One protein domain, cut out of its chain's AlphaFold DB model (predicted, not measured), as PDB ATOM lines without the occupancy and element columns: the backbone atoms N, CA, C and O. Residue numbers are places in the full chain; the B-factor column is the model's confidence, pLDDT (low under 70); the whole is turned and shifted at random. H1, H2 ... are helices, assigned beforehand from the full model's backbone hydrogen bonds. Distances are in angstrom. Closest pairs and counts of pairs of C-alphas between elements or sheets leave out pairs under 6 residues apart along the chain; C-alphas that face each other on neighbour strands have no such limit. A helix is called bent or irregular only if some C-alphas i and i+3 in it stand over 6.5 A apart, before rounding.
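What this domain is: This is residues 137 to 240 of the 436 residues of an uncharacterized protein of Comamonadaceae bacterium (UniProt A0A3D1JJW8). The longest helix, H1, has H3 running back beside it and H4 folding back on H3, while H2 lies across one end of this group and H7 crosses the other end of H1. The short helices H5 and H6 follow one another, with H6 near H1 and H4 on the side away from H3. The printed part has 104 residues, with seven named helices, H1 to H7 in chain order, and no named strand: all helix. It is compact, with a radius of gyration of the C-alphas of 13.0 A, and only just elongated, spanning 40 by 27 by 21 A.

How they stand to each other: Start at H1, residues 138 to 154. H3, residues 175 to 187, touches it at a shallow tilt of 27 degrees, opposite ways; the closest C-alphas, Ala 145 and Glu 183, are 5.4 A apart. H4, residues 191 to 203, forms a helical hairpin with H3, closest at the C-alphas of Val 186 and Ala 194, 4.5 A. H2, residues 156 to 167, is about perpendicular to H3, at 85 degrees, and touches it, closest at the C-alphas of Gly 163 and Val 178, 6.1 A. H1 and H2 only just touch, only at the corner, with 3 pairs of C-alphas within 8 A. H7, residues 228 to 240, touches residues 139 to 144 of H1 alone, closest at the C-alphas of Val 140 and Trp 235, 5.0 A. H5, residues 213 to 218, and H6, residues 220 to 224, meet only through their link. Every O i to N i+4 pair is within hydrogen-bond range in H2, H3, H5, H6 and H7, against 12 of 13 in H1 and 7 of 9 in H4.

Where its parts are: Find C-alpha 138 at (255.362, 360.546, 146.103); from there H1 runs 24.6 A to C-alpha 154. H3 is 18.7 A long, and H4, 18.2 A, is irregular: C-alphas 192 and 195 are 7.4 A apart. H7 runs 18.3 A to C-alpha 240 at (257.489, 355.615, 159.793).

The domain as a whole: Look for the two C-alphas farthest apart at Asp 170 and Ala 240, 40.7 A. The printed part has no cut, no link is long, and no printed residue is under 70 in pLDDT.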
ATOM      1  N   ASP A 137     253.322 356.125 145.564       92.75
ATOM      2  CA  ASP A 137     253.184 357.372 146.311       92.75
ATOM      3  C   ASP A 137     254.466 358.243 146.255       92.75
ATOM      4  O   ASP A 137     255.612 357.764 146.261       92.75
ATOM      5  N   GLU A 138     254.279 359.563 146.189       92.38
ATOM      6  CA  GLU A 138     255.362 360.546 146.103       92.38
ATOM      7  C   GLU A 138     256.298 360.487 147.321       92.38
ATOM      8  O   GLU A 138     257.520 360.589 147.171       92.38
ATOM      9  N   GLY A 139     255.757 360.246 148.517       92.50
ATOM     10  CA  GLY A 139     256.531 360.074 149.742       92.50
ATOM     11  C   GLY A 139     257.437 358.840 149.693       92.50
ATOM     12  O   GLY A 139     258.565 358.887 150.189       92.50
ATOM     13  N   VAL A 140     256.997 357.758 149.040       95.12
ATOM     14  CA  VAL A 140     257.828 356.562 148.804       95.12
ATOM     15  C   VAL A 140     258.945 356.875 147.824       95.12
ATOM     16  O   VAL A 140     260.105 356.552 148.087       95.12
ATOM     17  N   SER A 141     258.610 357.558 146.730       94.62
ATOM     18  CA  SER A 141     259.586 357.989 145.728       94.62
ATOM     19  C   SER A 141     260.657 358.896 146.343       94.62
ATOM     20  O   SER A 141     261.842 358.684 146.091       94.62
ATOM     21  N   GLY A 142     260.275 359.826 147.227       94.50
ATOM     22  CA  GLY A 142     261.212 360.675 147.969       94.50
ATOM     23  C   GLY A 142     262.153 359.880 148.879       94.50
ATOM     24  O   GLY A 142     263.372 360.025 148.795       94.50
ATOM     25  N   GLN A 143     261.617 358.959 149.690       95.69
ATOM     26  CA  GLN A 143     262.438 358.096 150.554       95.69
ATOM     27  C   GLN A 143     263.372 357.173 149.760       95.69
ATOM     28  O   GLN A 143     264.487 356.871 150.200       95.69
ATOM     29  N   LEU A 144     262.929 356.694 148.597       96.38
ATOM     30  CA  LEU A 144     263.750 355.878 147.714       96.38
ATOM     31  C   LEU A 144     264.866 356.713 147.082       96.38
ATOM     32  O   LEU A 144     266.027 356.300 147.120       96.38
ATOM     33  N   ALA A 145     264.538 357.894 146.556       95.50
ATOM     34  CA  ALA A 145     265.499 358.816 145.964       95.50
ATOM     35  C   ALA A 145     266.600 359.197 146.964       95.50
ATOM     36  O   ALA A 145     267.785 359.079 146.637       95.50
ATOM     37  N   ASP A 146     266.242 359.524 148.209       95.25
ATOM     38  CA  ASP A 146     267.196 359.804 149.286       95.25
ATOM     39  C   ASP A 146     268.161 358.632 149.523       95.25
ATOM     40  O   ASP A 146     269.385 358.812 149.618       95.25
ATOM     41  N   CYS A 147     267.641 357.402 149.567       95.12
ATOM     42  CA  CYS A 147     268.453 356.197 149.727       95.12
ATOM     43  C   CYS A 147     269.380 355.944 148.531       95.12
ATOM     44  O   CYS A 147     270.564 355.623 148.723       95.12
ATOM     45  N   VAL A 148     268.880 356.119 147.306       95.56
ATOM     46  CA  VAL A 148     269.653 355.972 146.067       95.56
ATOM     47  C   VAL A 148     270.771 357.014 146.026       95.56
ATOM     48  O   VAL A 148     271.939 356.658 145.854       95.56
ATOM     49  N   VAL A 149     270.460 358.288 146.274       95.38
ATOM     50  CA  VAL A 149     271.422 359.400 146.305       95.38
ATOM     51  C   VAL A 149     272.487 359.179 147.379       95.38
ATOM     52  O   VAL A 149     273.688 359.320 147.108       95.38
ATOM     53  N   ALA A 150     272.092 358.788 148.593       95.38
ATOM     54  CA  ALA A 150     273.025 358.501 149.680       95.38
ATOM     55  C   ALA A 150     273.967 357.332 149.345       95.38
ATOM     56  O   ALA A 150     275.158 357.372 149.681       95.38
ATOM     57  N   SER A 151     273.460 356.309 148.656       95.25
ATOM     58  CA  SER A 151     274.239 355.148 148.211       95.25
ATOM     59  C   SER A 151     275.185 355.503 147.061       95.25
ATOM     60  O   SER A 151     276.372 355.162 147.102       95.25
ATOM     61  N   LEU A 152     274.718 356.283 146.083       94.75
ATOM     62  CA  LEU A 152     275.520 356.771 144.959       94.75
ATOM     63  C   LEU A 152     276.693 357.638 145.413       94.75
ATOM     64  O   LEU A 152     277.815 357.441 144.946       94.75
ATOM     65  N   ARG A 153     276.487 358.528 146.392       93.94
ATOM     66  CA  ARG A 153     277.573 359.337 146.979       93.94
ATOM     67  C   ARG A 153     278.727 358.481 147.517       93.94
ATOM     68  O   ARG A 153     279.875 358.928 147.514       93.94
ATOM     69  N   LYS A 154     278.444 357.253 147.966       94.25
ATOM     70  CA  LYS A 154     279.450 356.299 148.460       94.25
ATOM     71  C   LYS A 154     280.080 355.480 147.323       94.25
ATOM     72  O   LYS A 154     281.245 355.091 147.434       94.25
ATOM     73  N   ASN A 155     279.376 355.272 146.208       94.31
ATOM     74  CA  ASN A 155     279.860 354.512 145.051       94.31
ATOM     75  C   ASN A 155     280.576 355.405 144.014       94.31
ATOM     76  O   ASN A 155     280.032 355.790 142.978       94.31
ATOM     77  N   ARG A 156     281.859 355.694 144.270       93.69
ATOM     78  CA  ARG A 156     282.697 356.536 143.388       93.69
ATOM     79  C   ARG A 156     282.819 356.010 141.953       93.69
ATOM     80  O   ARG A 156     282.941 356.813 141.032       93.69
ATOM     81  N   SER A 157     282.819 354.689 141.770       93.25
ATOM     82  CA  SER A 157     282.967 354.056 140.452       93.25
ATOM     83  C   SER A 157     281.743 354.317 139.573       93.25
ATOM     84  O   SER A 157     281.860 354.780 138.434       93.25
ATOM     85  N   LEU A 158     280.557 354.094 140.141       93.69
ATOM     86  CA  LEU A 158     279.294 354.345 139.462       93.69
ATOM     87  C   LEU A 158     279.107 355.843 139.179       93.69
ATOM     88  O   LEU A 158     278.803 356.212 138.047       93.69
ATOM     89  N   MET A 159     279.428 356.715 140.142       95.12
ATOM     90  CA  MET A 159     279.413 358.173 139.947       95.12
ATOM     91  C   MET A 159     280.321 358.634 138.802       95.12
ATOM     92  O   MET A 159     279.929 359.478 137.997       95.12
ATOM     93  N   ALA A 160     281.531 358.079 138.695       94.25
ATOM     94  CA  ALA A 160     282.432 358.393 137.589       94.25
ATOM     95  C   ALA A 160     281.868 357.918 136.240       94.25
ATOM     96  O   ALA A 160     281.969 358.635 135.242       94.25
ATOM     97  N   THR A 161     281.246 356.736 136.212       94.88
ATOM     98  CA  THR A 161     280.606 356.177 135.013       94.88
ATOM     99  C   THR A 161     279.453 357.063 134.540       94.88
ATOM    100  O   THR A 161     279.460 357.510 133.393       94.88
ATOM    101  N   LEU A 162     278.519 357.395 135.434       95.38
ATOM    102  CA  LEU A 162     277.375 358.265 135.150       95.38
ATOM    103  C   LEU A 162     277.813 359.688 134.765       95.38
ATOM    104  O   LEU A 162     277.301 360.263 133.806       95.38
ATOM    105  N   GLY A 163     278.824 360.240 135.441       95.50
ATOM    106  CA  GLY A 163     279.386 361.547 135.094       95.50
ATOM    107  C   GLY A 163     280.019 361.570 133.700       95.50
ATOM    108  O   GLY A 163     279.839 362.529 132.950       95.50
ATOM    109  N   ASN A 164     280.724 360.507 133.303       94.81
ATOM    110  CA  ASN A 164     281.261 360.397 131.946       94.81
ATOM    111  C   ASN A 164     280.147 360.288 130.891       94.81
ATOM    112  O   ASN A 164     280.285 360.879 129.820       94.81
ATOM    113  N   LEU A 165     279.040 359.602 131.201       94.00
ATOM    114  CA  LEU A 165     277.864 359.529 130.328       94.00
ATOM    115  C   LEU A 165     277.222 360.906 130.121       94.00
ATOM    116  O   LEU A 165     276.991 361.295 128.977       94.00
ATOM    117  N   LEU A 166     277.037 361.696 131.184       93.75
ATOM    118  CA  LEU A 166     276.565 363.082 131.049       93.75
ATOM    119  C   LEU A 166     277.528 363.936 130.221       93.75
ATOM    120  O   LEU A 166     277.095 364.670 129.334       93.75
ATOM    121  N   ARG A 167     278.841 363.800 130.454       93.31
ATOM    122  CA  ARG A 167     279.854 364.550 129.698       93.31
ATOM    123  C   ARG A 167     279.834 364.209 128.211       93.31
ATOM    124  O   ARG A 167     280.020 365.097 127.394       93.31
ATOM    125  N   SER A 168     279.584 362.946 127.860       91.50
ATOM    126  CA  SER A 168     279.478 362.514 126.458       91.50
ATOM    127  C   SER A 168     278.285 363.126 125.712       91.50
ATOM    128  O   SER A 168     278.188 362.994 124.497       91.50
ATOM    129  N   ARG A 169     277.390 363.795 126.446       86.56
ATOM    130  CA  ARG A 169     276.162 364.434 125.960       86.56
ATOM    131  C   ARG A 169     276.189 365.949 126.092       86.56
ATOM    132  O   ARG A 169     275.130 366.567 126.099       86.56
ATOM    133  N   ASP A 170     277.368 366.529 126.306       87.88
ATOM    134  CA  ASP A 170     277.543 367.959 126.566       87.88
ATOM    135  C   ASP A 170     276.701 368.485 127.751       87.88
ATOM    136  O   ASP A 170     276.393 369.674 127.841       87.88
ATOM    137  N   LYS A 171     276.347 367.607 128.703       86.81
ATOM    138  CA  LYS A 171     275.673 367.976 129.955       86.81
ATOM    139  C   LYS A 171     276.688 368.222 131.069       86.81
ATOM    140  O   LYS A 171     277.804 367.692 131.065       86.81
ATOM    141  N   ALA A 172     276.282 369.001 132.074       85.94
ATOM    142  CA  ALA A 172     277.076 369.196 133.280       85.94
ATOM    143  C   ALA A 172     277.343 367.842 133.961       85.94
ATOM    144  O   ALA A 172     276.426 367.139 134.362       85.94
ATOM    145  N   ALA A 173     278.619 367.484 134.098       89.06
ATOM    146  CA  ALA A 173     279.064 366.208 134.662       89.06
ATOM    147  C   ALA A 173     279.569 366.353 136.109       89.06
ATOM    148  O   ALA A 173     280.507 365.668 136.526       89.06
ATOM    149  N   THR A 174     279.015 367.310 136.855       93.38
ATOM    150  CA  THR A 174     279.325 367.474 138.279       93.38
ATOM    151  C   THR A 174     278.640 366.373 139.081       93.38
ATOM    152  O   THR A 174     277.648 365.795 138.643       93.38
ATOM    153  N   TRP A 175     279.152 366.085 140.279       92.44
ATOM    154  CA  TRP A 175     278.516 365.110 141.168       92.44
ATOM    155  C   TRP A 175     277.057 365.468 141.457       92.44
ATOM    156  O   TRP A 175     276.195 364.606 141.360       92.44
ATOM    157  N   ASN A 176     276.775 366.743 141.728       94.31
ATOM    158  CA  ASN A 176     275.410 367.199 141.974       94.31
ATOM    159  C   ASN A 176     274.514 367.014 140.747       94.31
ATOM    160  O   ASN A 176     273.385 366.581 140.906       94.31
ATOM    161  N   ALA A 177     275.015 367.273 139.533       94.12
ATOM    162  CA  ALA A 177     274.226 367.060 138.323       94.12
ATOM    163  C   ALA A 177     273.881 365.579 138.112       94.12
ATOM    164  O   ALA A 177     272.757 365.274 137.737       94.12
ATOM    165  N   VAL A 178     274.813 364.657 138.392       95.31
ATOM    166  CA  VAL A 178     274.536 363.210 138.335       95.31
ATOM    167  C   VAL A 178     273.454 362.818 139.337       95.31
ATOM    168  O   VAL A 178     272.518 362.126 138.956       95.31
ATOM    169  N   LEU A 179     273.580 363.259 140.591       96.19
ATOM    170  CA  LEU A 179     272.617 362.929 141.643       96.19
ATOM    171  C   LEU A 179     271.231 363.492 141.320       96.19
ATOM    172  O   LEU A 179     270.282 362.723 141.333       96.19
ATOM    173  N   GLN A 180     271.149 364.766 140.922       95.69
ATOM    174  CA  GLN A 180     269.892 365.398 140.520       95.69
ATOM    175  C   GLN A 180     269.249 364.672 139.336       95.69
ATOM    176  O   GLN A 180     268.059 364.431 139.342       95.69
ATOM    177  N   THR A 181     270.042 364.262 138.340       95.38
ATOM    178  CA  THR A 181     269.520 363.517 137.180       95.38
ATOM    179  C   THR A 181     268.886 362.188 137.617       95.38
ATOM    180  O   THR A 181     267.842 361.804 137.107       95.38
ATOM    181  N   VAL A 182     269.502 361.474 138.567       95.31
ATOM    182  CA  VAL A 182     268.936 360.219 139.093       95.31
ATOM    183  C   VAL A 182     267.702 360.483 139.956       95.31
ATOM    184  O   VAL A 182     266.716 359.773 139.818       95.31
ATOM    185  N   GLU A 183     267.746 361.493 140.818       95.75
ATOM    186  CA  GLU A 183     266.624 361.912 141.661       95.75
ATOM    187  C   GLU A 183     265.408 362.315 140.811       95.75
ATOM    188  O   GLU A 183     264.331 361.747 140.973       95.75
ATOM    189  N   ASP A 184     265.604 363.180 139.811       95.19
ATOM    190  CA  ASP A 184     264.570 363.586 138.855       95.19
ATOM    191  C   ASP A 184     263.965 362.370 138.136       95.19
ATOM    192  O   ASP A 184     262.757 362.312 137.923       95.19
ATOM    193  N   ALA A 185     264.791 361.379 137.773       95.38
ATOM    194  CA  ALA A 185     264.323 360.156 137.127       95.38
ATOM    195  C   ALA A 185     263.421 359.306 138.038       95.38
ATOM    196  O   ALA A 185     262.470 358.714 137.537       95.38
ATOM    197  N   VAL A 186     263.688 359.259 139.349       95.06
ATOM    198  CA  VAL A 186     262.831 358.556 140.322       95.06
ATOM    199  C   VAL A 186     261.474 359.247 140.468       95.06
ATOM    200  O   VAL A 186     260.457 358.570 140.588       95.06
ATOM    201  N   HIS A 187     261.439 360.580 140.410       93.75
ATOM    202  CA  HIS A 187     260.210 361.354 140.594       93.75
ATOM    203  C   HIS A 187     259.357 361.519 139.330       93.75
ATOM    204  O   HIS A 187     258.166 361.790 139.448       93.75
ATOM    205  N   GLN A 188     259.932 361.387 138.130       89.75
ATOM    206  CA  GLN A 188     259.297 361.857 136.894       89.75
ATOM    207  C   GLN A 188     257.910 361.241 136.619       89.75
ATOM    208  O   GLN A 188     257.022 361.972 136.186       89.75
ATOM    209  N   GLU A 189     257.711 359.948 136.894       87.62
ATOM    210  CA  GLU A 189     256.399 359.265 136.855       87.62
ATOM    211  C   GLU A 189     256.289 358.182 137.948       87.62
ATOM    212  O   GLU A 189     255.517 357.234 137.829       87.62
ATOM    213  N   GLY A 190     257.086 358.313 139.012       86.06
ATOM    214  CA  GLY A 190     257.235 357.302 140.057       86.06
ATOM    215  C   GLY A 190     258.380 356.319 139.794       86.06
ATOM    216  O   GLY A 190     258.910 356.192 138.684       86.06
ATOM    217  N   TRP A 191     258.778 355.615 140.854       91.62
ATOM    218  CA  TRP A 191     259.998 354.807 140.854       91.62
ATOM    219  C   TRP A 191     259.987 353.639 139.855       91.62
ATOM    220  O   TRP A 191     261.055 353.245 139.386       91.62
ATOM    221  N   GLU A 192     258.814 353.102 139.505       92.25
ATOM    222  CA  GLU A 192     258.672 351.975 138.568       92.25
ATOM    223  C   GLU A 192     259.274 352.295 137.192       92.25
ATOM    224  O   GLU A 192     259.846 351.427 136.531       92.25
ATOM    225  N   PHE A 193     259.215 353.569 136.791       93.75
ATOM    226  CA  PHE A 193     259.758 354.068 135.528       93.75
ATOM    227  C   PHE A 193     261.170 354.646 135.670       93.75
ATOM    228  O   PHE A 193     261.779 355.051 134.675       93.75
ATOM    229  N   ALA A 194     261.733 354.681 136.882       95.06
ATOM    230  CA  ALA A 194     263.010 355.338 137.152       95.06
ATOM    231  C   ALA A 194     264.139 354.803 136.268       95.06
ATOM    232  O   ALA A 194     264.949 355.570 135.747       95.06
ATOM    233  N   LEU A 195     264.182 353.485 136.052       95.88
ATOM    234  CA  LEU A 195     265.194 352.859 135.201       95.88
ATOM    235  C   LEU A 195     265.064 353.278 133.733       95.88
ATOM    236  O   LEU A 195     266.081 353.543 133.090       95.88
ATOM    237  N   ASP A 196     263.847 353.409 133.213       96.38
ATOM    238  CA  ASP A 196     263.615 353.882 131.846       96.38
ATOM    239  C   ASP A 196     264.056 355.341 131.694       96.38
ATOM    240  O   ASP A 196     264.774 355.696 130.753       96.38
ATOM    241  N   TYR A 197     263.743 356.183 132.681       96.06
ATOM    242  CA  TYR A 197     264.211 357.565 132.711       96.06
ATOM    243  C   TYR A 197     265.731 357.667 132.827       96.06
ATOM    244  O   TYR A 197     266.343 358.469 132.117       96.06
ATOM    245  N   ILE A 198     266.379 356.811 133.616       95.31
ATOM    246  CA  ILE A 198     267.842 356.725 133.685       95.31
ATOM    247  C   ILE A 198     268.421 356.309 132.324       95.31
ATOM    248  O   ILE A 198     269.352 356.955 131.828       95.31
ATOM    249  N   ALA A 199     267.873 355.275 131.681       95.50
ATOM    250  CA  ALA A 199     268.310 354.830 130.358       95.50
ATOM    251  C   ALA A 199     268.181 355.957 129.324       95.50
ATOM    252  O   ALA A 199     269.126 356.245 128.583       95.50
ATOM    253  N   LYS A 200     267.068 356.688 129.338       95.00
ATOM    254  CA  LYS A 200     266.832 357.826 128.448       95.00
ATOM    255  C   LYS A 200     267.807 358.967 128.724       95.00
ATOM    256  O   LYS A 200     268.495 359.452 127.822       95.00
ATOM    257  N   GLN A 201     267.938 359.383 129.979       93.56
ATOM    258  CA  GLN A 201     268.715 360.562 130.350       93.56
ATOM    259  C   GLN A 201     270.233 360.351 130.208       93.56
ATOM    260  O   GLN A 201     270.925 361.272 129.746       93.56
ATOM    261  N   PHE A 202     270.749 359.150 130.507       94.50
ATOM    262  CA  PHE A 202     272.183 358.822 130.446       94.50
ATOM    263  C   PHE A 202     272.623 358.073 129.181       94.50
ATOM    264  O   PHE A 202     273.784 358.207 128.788       94.50
ATOM    265  N   LEU A 203     271.736 357.312 128.528       93.81
ATOM    266  CA  LEU A 203     272.060 356.462 127.370       93.81
ATOM    267  C   LEU A 203     271.174 356.697 126.127       93.81
ATOM    268  O   LEU A 203     271.564 356.266 125.050       93.81
ATOM    269  N   ASP A 204     270.144 357.562 126.204       93.62
ATOM    270  CA  ASP A 204     269.238 357.952 125.087       93.62
ATOM    271  C   ASP A 204     268.555 356.727 124.482       93.62
ATOM    272  O   ASP A 204     268.293 356.625 123.288       93.62
ATOM    273  N   VAL A 205     268.297 355.768 125.367       94.81
ATOM    274  CA  VAL A 205     267.536 354.565 125.092       94.81
ATOM    275  C   VAL A 205     266.195 354.733 125.802       94.81
ATOM    276  O   VAL A 205     266.207 355.012 127.000       94.81
ATOM    277  N   PRO A 206     265.053 354.619 125.101       92.94
ATOM    278  CA  PRO A 206     263.743 354.860 125.705       92.94
ATOM    279  C   PRO A 206     263.419 353.933 126.876       92.94
ATOM    280  O   PRO A 206     262.799 354.382 127.831       92.94
ATOM    281  N   TRP A 207     263.851 352.673 126.795       95.56
ATOM    282  CA  TRP A 207     263.512 351.626 127.752       95.56
ATOM    283  C   TRP A 207     264.780 350.984 128.307       95.56
ATOM    284  O   TRP A 207     265.709 350.666 127.560       95.56
ATOM    285  N   TRP A 208     264.816 350.729 129.610       95.25
ATOM    286  CA  TRP A 208     265.931 350.063 130.274       95.25
ATOM    287  C   TRP A 208     266.223 348.685 129.676       95.25
ATOM    288  O   TRP A 208     267.380 348.304 129.517       95.25
ATOM    289  N   ASN A 209     265.177 347.956 129.288       94.50
ATOM    290  CA  ASN A 209     265.287 346.620 128.700       94.50
ATOM    291  C   ASN A 209     265.936 346.603 127.306       94.50
ATOM    292  O   ASN A 209     266.384 345.548 126.863       94.50
ATOM    293  N   ASP A 210     266.024 347.754 126.635       95.56
ATOM    294  CA  ASP A 210     266.673 347.889 125.327       95.56
ATOM    295  C   ASP A 210     268.175 348.211 125.447       95.56
ATOM    296  O   ASP A 210     268.875 348.380 124.440       95.56
ATOM    297  N   LEU A 211     268.706 348.316 126.672       94.06
ATOM    298  CA  LEU A 211     270.122 348.566 126.892       94.06
ATOM    299  C   LEU A 211     270.981 347.409 126.369       94.06
ATOM    300  O   LEU A 211     270.690 346.225 126.527       94.06
ATOM    301  N   ALA A 212     272.126 347.755 125.777       93.50
ATOM    302  CA  ALA A 212     273.103 346.741 125.404       93.50
ATOM    303  C   ALA A 212     273.558 345.960 126.659       93.50
ATOM    304  O   ALA A 212     273.764 346.581 127.707       93.50
ATOM    305  N   PRO A 213     273.824 344.639 126.571       93.31
ATOM    306  CA  PRO A 213     274.159 343.804 127.734       93.31
ATOM    307  C   PRO A 213     275.287 344.355 128.620       93.31
ATOM    308  O   PRO A 213     275.236 344.264 129.841       93.31
ATOM    309  N   CYS A 214     276.286 345.008 128.018       93.44
ATOM    310  CA  CYS A 214     277.400 345.597 128.757       93.44
ATOM    311  C   CYS A 214     276.995 346.768 129.672       93.44
ATOM    312  O   CYS A 214     277.721 347.073 130.619       93.44
ATOM    313  N   TRP A 215     275.878 347.445 129.391       94.25
ATOM    314  CA  TRP A 215     275.347 348.519 130.230       94.25
ATOM    315  C   TRP A 215     274.525 347.985 131.394       94.25
ATOM    316  O   TRP A 215     274.647 348.537 132.484       94.25
ATOM    317  N   HIS A 216     273.804 346.875 131.211       93.06
ATOM    318  CA  HIS A 216     273.157 346.180 132.323       93.06
ATOM    319  C   HIS A 216     274.172 345.780 133.397       93.06
ATOM    320  O   HIS A 216     273.948 346.044 134.574       93.06
ATOM    321  N   ASP A 217     275.330 345.245 133.000       92.75
ATOM    322  CA  ASP A 217     276.387 344.893 133.954       92.75
ATOM    323  C   ASP A 217     276.987 346.126 134.646       92.75
ATOM    324  O   ASP A 217     277.186 346.131 135.861       92.75
ATOM    325  N   LYS A 218     277.263 347.198 133.890       93.31
ATOM    326  CA  LYS A 218     277.876 348.428 134.427       93.31
ATOM    327  C   LYS A 218     276.960 349.215 135.358       93.31
ATOM    328  O   LYS A 218     277.464 349.935 136.217       93.31
ATOM    329  N   LEU A 219     275.647 349.123 135.162       94.75
ATOM    330  CA  LEU A 219     274.643 349.836 135.951       94.75
ATOM    331  C   LEU A 219     273.874 348.910 136.902       94.75
ATOM    332  O   LEU A 219     272.905 349.342 137.519       94.75
ATOM    333  N   LYS A 220     274.316 347.659 137.064       93.56
ATOM    334  CA  LYS A 220     273.666 346.666 137.926       93.56
ATOM    335  C   LYS A 220     273.473 347.166 139.356       93.56
ATOM    336  O   LYS A 220     272.403 346.986 139.922       93.56
ATOM    337  N   ASP A 221     274.487 347.820 139.920       92.81
ATOM    338  CA  ASP A 221     274.408 348.380 141.273       92.81
ATOM    339  C   ASP A 221     273.306 349.440 141.392       92.81
ATOM    340  O   ASP A 221     272.652 349.508 142.423       92.81
ATOM    341  N   LEU A 222     273.074 350.241 140.343       93.81
ATOM    342  CA  LEU A 222     271.988 351.224 140.312       93.81
ATOM    343  C   LEU A 222     270.624 350.538 140.199       93.81
ATOM    344  O   LEU A 222     269.706 350.895 140.923       93.81
ATOM    345  N   ALA A 223     270.512 349.525 139.336       94.31
ATOM    346  CA  ALA A 223     269.284 348.747 139.194       94.31
ATOM    347  C   ALA A 223     268.893 348.026 140.489       94.31
ATOM    348  O   ALA A 223     267.721 347.994 140.845       94.31
ATOM    349  N   ASN A 224     269.873 347.510 141.232       95.19
ATOM    350  CA  ASN A 224     269.634 346.887 142.533       95.19
ATOM    351  C   ASN A 224     269.127 347.881 143.592       95.19
ATOM    352  O   ASN A 224     268.509 347.443 144.552       95.19
ATOM    353  N   LEU A 225     269.402 349.183 143.449       94.75
ATOM    354  CA  LEU A 225     268.888 350.224 144.349       94.75
ATOM    355  C   LEU A 225     267.465 350.680 143.984       94.75
ATOM    356  O   LEU A 225     266.854 351.410 144.754       94.75
ATOM    357  N   LEU A 226     266.964 350.288 142.812       94.06
ATOM    358  CA  LEU A 226     265.666 350.681 142.253       94.06
ATOM    359  C   LEU A 226     264.781 349.452 141.998       94.06
ATOM    360  O   LEU A 226     264.011 349.409 141.042       94.06
ATOM    361  N   CYS A 227     264.940 348.415 142.818       94.06
ATOM    362  CA  CYS A 227     264.106 347.224 142.756       94.06
ATOM    363  C   CYS A 227     262.915 347.331 143.717       94.06
ATOM    364  O   CYS A 227     262.922 348.110 144.669       94.06
ATOM    365  N   GLU A 228     261.915 346.479 143.496       94.94
ATOM    366  CA  GLU A 228     260.681 346.441 144.288       94.94
ATOM    367  C   GLU A 228     260.939 346.282 145.793       94.94
ATOM    368  O   GLU A 228     260.325 346.981 146.588       94.94
ATOM    369  N   SER A 229     261.913 345.464 146.209       95.62
ATOM    370  CA  SER A 229     262.232 345.310 147.638       95.62
ATOM    371  C   SER A 229     262.771 346.592 148.282       95.62
ATOM    372  O   SER A 229     262.538 346.834 149.465       95.62
ATOM    373  N   GLU A 230     263.497 347.423 147.528       96.12
ATOM    374  CA  GLU A 230     263.961 348.724 148.026       96.12
ATOM    375  C   GLU A 230     262.821 349.746 148.059       96.12
ATOM    376  O   GLU A 230     262.764 350.552 148.990       96.12
ATOM    377  N   ALA A 231     261.883 349.674 147.108       95.81
ATOM    378  CA  ALA A 231     260.653 350.462 147.131       95.81
ATOM    379  C   ALA A 231     259.754 350.072 148.319       95.81
ATOM    380  O   ALA A 231     259.279 350.944 149.043       95.81
ATOM    381  N   GLU A 232     259.599 348.780 148.620       96.50
ATOM    382  CA  GLU A 232     258.886 348.311 149.815       96.50
ATOM    383  C   GLU A 232     259.539 348.796 151.114       96.50
ATOM    384  O   GLU A 232     258.840 349.147 152.068       96.50
ATOM    385  N   ALA A 233     260.873 348.822 151.166       96.69
ATOM    386  CA  ALA A 233     261.607 349.357 152.305       96.69
ATOM    387  C   ALA A 233     261.483 350.890 152.388       96.69
ATOM    388  O   ALA A 233     261.466 351.449 153.487       96.69
ATOM    389  N   ALA A 234     261.403 351.582 151.247       96.88
ATOM    390  CA  ALA A 234     261.134 353.017 151.183       96.88
ATOM    391  C   ALA A 234     259.721 353.339 151.673       96.88
ATOM    392  O   ALA A 234     259.561 354.290 152.431       96.88
ATOM    393  N   TRP A 235     258.737 352.498 151.351       97.25
ATOM    394  CA  TRP A 235     257.381 352.588 151.884       97.25
ATOM    395  C   TRP A 235     257.355 352.481 153.411       97.25
ATOM    396  O   TRP A 235     256.742 353.309 154.080       97.25
ATOM    397  N   GLU A 236     258.096 351.535 153.994       96.19
ATOM    398  CA  GLU A 236     258.189 351.407 155.457       96.19
ATOM    399  C   GLU A 236     258.833 352.637 156.109       96.19
ATOM    400  O   GLU A 236     258.384 353.088 157.163       96.19
ATOM    401  N   ARG A 237     259.862 353.212 155.471       95.19
ATOM    402  CA  ARG A 237     260.487 354.464 155.930       95.19
ATOM    403  C   ARG A 237     259.542 355.654 155.802       95.19
ATOM    404  O   ARG A 237     259.491 356.461 156.723       95.19
ATOM    405  N   ALA A 238     258.799 355.747 154.703       95.38
ATOM    406  CA  ALA A 238     257.841 356.814 154.447       95.38
ATOM    407  C   ALA A 238     256.704 356.786 155.474       95.38
ATOM    408  O   ALA A 238     256.387 357.812 156.076       95.38
ATOM    409  N   LEU A 239     256.158 355.597 155.747       94.31
ATOM    410  CA  LEU A 239     255.126 355.409 156.760       94.31
ATOM    411  C   LEU A 239     255.656 355.760 158.158       94.31
ATOM    412  O   LEU A 239     255.008 356.485 158.904       94.31
ATOM    413  N   ALA A 240     256.865 355.304 158.505       90.75
ATOM    414  CA  ALA A 240     257.489 355.615 159.793       90.75
ATOM    415  C   ALA A 240     257.830 357.109 159.959       90.75
ATOM    416  O   ALA A 240     257.810 357.622 161.077       90.75
TER     417      ALA A 240